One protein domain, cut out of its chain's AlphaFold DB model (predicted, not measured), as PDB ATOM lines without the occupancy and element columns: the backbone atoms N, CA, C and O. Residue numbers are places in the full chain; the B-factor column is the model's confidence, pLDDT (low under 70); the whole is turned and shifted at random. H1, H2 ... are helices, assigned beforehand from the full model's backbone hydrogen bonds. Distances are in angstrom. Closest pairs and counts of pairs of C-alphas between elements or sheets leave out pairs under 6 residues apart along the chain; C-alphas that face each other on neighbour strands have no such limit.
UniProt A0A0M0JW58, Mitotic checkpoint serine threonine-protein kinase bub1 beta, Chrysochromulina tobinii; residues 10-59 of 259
ATOM      1  N   TRP A  10      35.697  35.174  49.053       73.12
ATOM      2  CA  TRP A  10      34.594  36.132  49.155       73.12
ATOM      3  C   TRP A  10      34.737  37.143  50.308       73.12
ATOM      4  O   TRP A  10      34.170  38.232  50.212       73.12
ATOM      5  N   GLU A  11      35.513  36.859  51.359       81.75
ATOM      6  CA  GLU A  11      35.772  37.819  52.442       81.75
ATOM      7  C   GLU A  11      36.572  39.033  51.959       81.75
ATOM      8  O   GLU A  11      36.321  40.156  52.404       81.75
ATOM      9  N   THR A  12      37.470  38.829  50.989       78.12
ATOM     10  CA  THR A  12      38.288  39.902  50.400       78.12
ATOM     11  C   THR A  12      37.500  40.822  49.464       78.12
ATOM     12  O   THR A  12      37.895  41.966  49.258       78.12
ATOM     13  N   CYS A  13      36.368  40.357  48.921       72.81
ATOM     14  CA  CYS A  13      35.592  41.073  47.900       72.81
ATOM     15  C   CYS A  13      34.123  41.322  48.279       72.81
ATOM     16  O   CYS A  13      33.308  41.668  47.422       72.81
ATOM     17  N   LYS A  14      33.773  41.194  49.562       82.31
ATOM     18  CA  LYS A  14      32.400  41.374  50.062       82.31
ATOM     19  C   LYS A  14      31.803  42.761  49.779       82.31
ATOM     20  O   LYS A  14      30.613  42.852  49.501       82.31
ATOM     21  N   GLU A  15      32.623  43.815  49.759       84.75
ATOM     22  CA  GLU A  15      32.182  45.193  49.472       84.75
ATOM     23  C   GLU A  15      31.730  45.379  48.009       84.75
ATOM     24  O   GLU A  15      30.924  46.256  47.707       84.75
ATOM     25  N   ASN A  16      32.182  44.507  47.099       81.12
ATOM     26  CA  ASN A  16      31.796  44.524  45.684       81.12
ATOM     27  C   ASN A  16      30.527  43.693  45.406       81.12
ATOM     28  O   ASN A  16      30.012  43.671  44.285       81.12
ATOM     29  N   ALA A  17      30.000  42.984  46.408       77.81
ATOM     30  CA  ALA A  17      28.843  42.113  46.261       77.81
ATOM     31  C   ALA A  17      27.559  42.804  46.747       77.81
ATOM     32  O   ALA A  17      27.228  42.785  47.930       77.81
ATOM     33  N   GLN A  18      26.766  43.350  45.818       80.94
ATOM     34  CA  GLN A  18      25.436  43.890  46.135       80.94
ATOM     35  C   GLN A  18      24.560  42.852  46.879       80.94
ATOM     36  O   GLN A  18      24.346  41.748  46.348       80.94
ATOM     37  N   PRO A  19      23.989  43.208  48.047       84.62
ATOM     38  CA  PRO A  19      23.102  42.331  48.798       84.62
ATOM     39  C   PRO A  19      21.782  42.132  48.047       84.62
ATOM     40  O   PRO A  19      21.102  43.088  47.675       84.62
ATOM     41  N   LEU A  20      21.402  40.871  47.828       82.44
ATOM     42  CA  LEU A  20      20.147  40.500  47.172       82.44
ATOM     43  C   LEU A  20      19.230  39.791  48.168       82.44
ATOM     44  O   LEU A  20      19.659  38.869  48.856       82.44
ATOM     45  N   ARG A  21      17.935  40.139  48.176       74.44
ATOM     46  CA  ARG A  21      16.928  39.503  49.055       74.44
ATOM     47  C   ARG A  21      16.814  37.987  48.851       74.44
ATOM     48  O   ARG A  21      16.437  37.279  49.775       74.44
ATOM     49  N   ARG A  22      17.130  37.499  47.645       79.75
ATOM     50  CA  ARG A  22      17.139  36.067  47.295       79.75
ATOM     51  C   ARG A  22      18.468  35.357  47.593       79.75
ATOM     52  O   ARG A  22      18.571  34.164  47.337       79.75
ATOM     53  N   GLY A  23      19.484  36.081  48.063       84.31
ATOM     54  CA  GLY A  23      20.861  35.591  48.135       84.31
ATOM     55  C   GLY A  23      21.556  35.526  46.768       84.31
ATOM     56  O   GLY A  23      21.034  36.000  45.753       84.31
ATOM     57  N   ARG A  24      22.763  34.953  46.743       84.25
ATOM     58  CA  ARG A  24      23.567  34.719  45.532       84.25
ATOM     59  C   ARG A  24      23.960  33.245  45.449       84.25
ATOM     60  O   ARG A  24      24.146  32.597  46.475       84.25
ATOM     61  N   LYS A  25      24.095  32.725  44.227       85.50
ATOM     62  CA  LYS A  25      24.675  31.396  44.000       85.50
ATOM     63  C   LYS A  25      26.183  31.486  44.224       85.50
ATOM     64  O   LYS A  25      26.822  32.336  43.607       85.50
ATOM     65  N   VAL A  26      26.727  30.625  45.084       82.62
ATOM     66  CA  VAL A  26      28.150  30.642  45.469       82.62
ATOM     67  C   VAL A  26      29.051  30.423  44.257       82.62
ATOM     68  O   VAL A  26      29.996  31.172  44.068       82.62
ATOM     69  N   GLU A  27      28.696  29.493  43.369       81.00
ATOM     70  CA  GLU A  27      29.442  29.232  42.128       81.00
ATOM     71  C   GLU A  27      29.522  30.463  41.221       81.00
ATOM     72  O   GLU A  27      30.592  30.807  40.741       81.00
ATOM     73  N   ALA A  28      28.406  31.175  41.034       78.94
ATOM     74  CA  ALA A  28      28.381  32.388  40.218       78.94
ATOM     75  C   ALA A  28      29.163  33.541  40.869       78.94
ATOM     76  O   ALA A  28      29.754  34.364  40.173       78.94
ATOM     77  N   LEU A  29      29.165  33.606  42.204       76.44
ATOM     78  CA  LEU A  29      29.942  34.586  42.957       76.44
ATOM     79  C   LEU A  29      31.441  34.294  42.855       76.44
ATOM     80  O   LEU A  29      32.207  35.209  42.577       76.44
ATOM     81  N   ASN A  30      31.836  33.031  43.014       78.56
ATOM     82  CA  ASN A  30      33.221  32.590  42.894       78.56
ATOM     83  C   ASN A  30      33.720  32.738  41.454       78.56
ATOM     84  O   ASN A  30      34.788  33.294  41.249       78.56
ATOM     85  N   ALA A  31      32.918  32.373  40.449       75.56
ATOM     86  CA  ALA A  31      33.262  32.581  39.042       75.56
ATOM     87  C   ALA A  31      33.451  34.070  38.708       75.56
ATOM     88  O   ALA A  31      34.410  34.437  38.035       75.56
ATOM     89  N   GLY A  32      32.574  34.948  39.212       70.88
ATOM     90  CA  GLY A  32      32.731  36.396  39.048       70.88
ATOM     91  C   GLY A  32      33.953  36.969  39.776       70.88
ATOM     92  O   GLY A  32      34.494  37.986  39.350       70.88
ATOM     93  N   LEU A  33      34.390  36.314  40.853       71.06
ATOM     94  CA  LEU A  33      35.543  36.704  41.655       71.06
ATOM     95  C   LEU A  33      36.873  36.220  41.052       71.06
ATOM     96  O   LEU A  33      37.837  36.979  41.004       71.06
ATOM     97  N   GLU A  34      36.915  34.981  40.562       66.31
ATOM     98  CA  GLU A  34      38.101  34.343  39.977       66.31
ATOM     99  C   GLU A  34      38.433  34.869  38.581       66.31
ATOM    100  O   GLU A  34      39.602  34.951  38.203       66.31
ATOM    101  N   ALA A  35      37.424  35.230  37.789       62.78
ATOM    102  CA  ALA A  35      37.628  35.444  36.363       62.78
ATOM    103  C   ALA A  35      38.359  36.759  35.999       62.78
ATOM    104  O   ALA A  35      38.710  36.945  34.834       62.78
ATOM    105  N   GLY A  36      38.689  37.618  36.970       60.00
ATOM    106  CA  GLY A  36      39.483  38.836  36.768       60.00
ATOM    107  C   GLY A  36      38.760  39.893  35.918       60.00
ATOM    108  O   GLY A  36      38.208  39.611  34.856       60.00
ATOM    109  N   ALA A  37      38.779  41.152  36.360       59.59
ATOM    110  CA  ALA A  37      37.929  42.217  35.809       59.59
ATOM    111  C   ALA A  37      37.963  42.367  34.265       59.59
ATOM    112  O   ALA A  37      36.944  42.692  33.662       59.59
ATOM    113  N   ALA A  38      39.101  42.092  33.616       55.69
ATOM    114  CA  ALA A  38      39.277  42.284  32.174       55.69
ATOM    115  C   ALA A  38      38.654  41.173  31.302       55.69
ATOM    116  O   ALA A  38      37.934  41.477  30.353       55.69
ATOM    117  N   LYS A  39      38.877  39.888  31.621       53.78
ATOM    118  CA  LYS A  39      38.348  38.766  30.816       53.78
ATOM    119  C   LYS A  39      36.843  38.588  31.000       53.78
ATOM    120  O   LYS A  39      36.136  38.279  30.045       53.78
ATOM    121  N   VAL A  40      36.355  38.840  32.216       57.78
ATOM    122  CA  VAL A  40      34.923  38.856  32.538       57.78
ATOM    123  C   VAL A  40      34.197  39.918  31.727       57.78
ATOM    124  O   VAL A  40      33.167  39.620  31.137       57.78
ATOM    125  N   SER A  41      34.755  41.129  31.645       60.28
ATOM    126  CA  SER A  41      34.147  42.255  30.929       60.28
ATOM    127  C   SER A  41      33.929  41.961  29.443       60.28
ATOM    128  O   SER A  41      32.879  42.290  28.903       60.28
ATOM    129  N   GLU A  42      34.898  41.345  28.765       67.31
ATOM    130  CA  GLU A  42      34.827  41.090  27.319       67.31
ATOM    131  C   GLU A  42      33.870  39.947  26.964       67.31
ATOM    132  O   GLU A  42      33.042  40.097  26.065       67.31
ATOM    133  N   VAL A  43      33.916  38.843  27.717       69.62
ATOM    134  CA  VAL A  43      32.989  37.715  27.535       69.62
ATOM    135  C   VAL A  43      31.563  38.123  27.903       69.62
ATOM    136  O   VAL A  43      30.642  37.884  27.128       69.62
ATOM    137  N   GLN A  44      31.371  38.822  29.028       69.00
ATOM    138  CA  GLN A  44      30.054  39.331  29.416       69.00
ATOM    139  C   GLN A  44      29.518  40.361  28.428       69.00
ATOM    140  O   GLN A  44      28.311  40.411  28.209       69.00
ATOM    141  N   LYS A  45      30.385  41.176  27.815       73.31
ATOM    142  CA  LYS A  45      29.981  42.123  26.773       73.31
ATOM    143  C   LYS A  45      29.486  41.397  25.525       73.31
ATOM    144  O   LYS A  45      28.418  41.744  25.035       73.31
ATOM    145  N   GLN A  46      30.201  40.374  25.055       71.88
ATOM    146  CA  GLN A  46      29.773  39.581  23.897       71.88
ATOM    147  C   GLN A  46      28.480  38.813  24.182       71.88
ATOM    148  O   GLN A  46      27.547  38.855  23.383       71.88
ATOM    149  N   GLU A  47      28.377  38.163  25.343       77.62
ATOM    150  CA  GLU A  47      27.138  37.502  25.755       77.62
ATOM    151  C   GLU A  47      25.987  38.510  25.818       77.62
ATOM    152  O   GLU A  47      24.942  38.281  25.211       77.62
ATOM    153  N   ARG A  48      26.190  39.664  26.462       75.88
ATOM    154  CA  ARG A  48      25.202  40.746  26.527       75.88
ATOM    155  C   ARG A  48      24.756  41.203  25.139       75.88
ATOM    156  O   ARG A  48      23.556  41.261  24.911       75.88
ATOM    157  N   GLU A  49      25.676  41.466  24.216       79.12
ATOM    158  CA  GLU A  49      25.356  41.889  22.843       79.12
ATOM    159  C   GLU A  49      24.536  40.830  22.096       79.12
ATOM    160  O   GLU A  49      23.582  41.161  21.393       79.12
ATOM    161  N   THR A  50      24.842  39.543  22.285       82.31
ATOM    162  CA  THR A  50      24.056  38.462  21.669       82.31
ATOM    163  C   THR A  50      22.657  38.326  22.271       82.31
ATOM    164  O   THR A  50      21.697  38.064  21.544       82.31
ATOM    165  N   TRP A  51      22.515  38.525  23.582       72.81
ATOM    166  CA  TRP A  51      21.219  38.542  24.261       72.81
ATOM    167  C   TRP A  51      20.386  39.762  23.870       72.81
ATOM    168  O   TRP A  51      19.202  39.616  23.577       72.81
ATOM    169  N   GLU A  52      21.000  40.941  23.799       72.62
ATOM    170  CA  GLU A  52      20.350  42.179  23.364       72.62
ATOM    171  C   GLU A  52      19.906  42.087  21.905       72.62
ATOM    172  O   GLU A  52      18.763  42.407  21.604       72.62
ATOM    173  N   ALA A  53      20.742  41.557  21.008       72.62
ATOM    174  CA  ALA A  53      20.363  41.340  19.613       72.62
ATOM    175  C   ALA A  53      19.169  40.380  19.470       72.62
ATOM    176  O   ALA A  53      18.306  40.596  18.621       72.62
ATOM    177  N   ARG A  54      19.085  39.344  20.318       75.62
ATOM    178  CA  ARG A  54      17.925  38.439  20.367       75.62
ATOM    179  C   ARG A  54      16.671  39.135  20.880       75.62
ATOM    180  O   ARG A  54      15.631  39.023  20.244       75.62
ATOM    181  N   LEU A  55      16.777  39.874  21.983       68.19
ATOM    182  CA  LEU A  55      15.652  40.624  22.542       68.19
ATOM    183  C   LEU A  55      15.143  41.682  21.563       68.19
ATOM    184  O   LEU A  55      13.944  41.784  21.376       68.19
ATOM    185  N   VAL A  56      16.024  42.419  20.885       63.59
ATOM    186  CA  VAL A  56      15.645  43.433  19.885       63.59
ATOM    187  C   VAL A  56      15.012  42.806  18.642       63.59
ATOM    188  O   VAL A  56      14.121  43.404  18.045       63.59
ATOM    189  N   ALA A  57      15.429  41.600  18.252       65.50
ATOM    190  CA  ALA A  57      14.798  40.875  17.151       65.50
ATOM    191  C   ALA A  57      13.392  40.351  17.505       65.50
ATOM    192  O   ALA A  57      12.563  40.193  16.611       65.50
ATOM    193  N   GLU A  58      13.125  40.073  18.785       64.62
ATOM    194  CA  GLU A  58      11.874  39.470  19.269       64.62
ATOM    195  C   GLU A  58      10.890  40.493  19.879       64.62
ATOM    196  O   GLU A  58       9.675  40.302  19.834       64.62
ATOM    197  N   ALA A  59      11.380  41.615  20.407       49.50
ATOM    198  CA  ALA A  59      10.577  42.612  21.102       49.50
ATOM    199  C   ALA A  59      10.038  43.682  20.141       49.50
ATOM    200  O   ALA A  59      10.754  44.566  19.680       49.50
TER     201      ALA A  59
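AT A GLANCE: This is residues 10 to 59 of the 259 residues of the protein "Mitotic checkpoint serine threonine-protein kinase bub1 beta" of Chrysochromulina tobinii (UniProt A0A0M0JW58). A long helix, H2, makes a corner with the short helix H1, and its residues 41 to 58 stick out from there as an arm, while a stretch with no named element, residues 10 to 25, precedes H1. In this loose model, residues 41 to 59, of which 41 to 58 belong to H2, stand free, as do residues 18 to 25. The printed part has 50 residues with two named helices, H1 then H2, and no named strand; the class is all helix. The radius of gyration of the C-alphas is 13.9 A, and the spans are 41 by 27 by 17 A.

HOW THE PARTS SIT: H2, residues 37 to 58, and H1, residues 26 to 34, are close but not clearly touching, the closest C-alphas, of Gly 32 and Val 40, being 7.3 A apart. They run opposite ways at a steep tilt of 58 degrees. In H1 and H2 every O i to N i+4 pair is within hydrogen-bond range.

IN THESE COORDINATES: H2 measures 31.0 A from C-alpha 37 at (37.929, 42.217, 35.809) to C-alpha 58 at (11.874, 39.470, 19.269). H1 measures 12.0 A, beginning at C-alpha 26 at (28.150, 30.642, 45.469).

THE WHOLE: The two C-alphas farthest apart, of Glu 11 and Ala 57, are 41.2 A apart. The printed part has no cut, and the link from H1 to H2 is tight. Residues 34 to 44 and 55 to 59 have pLDDT under 70.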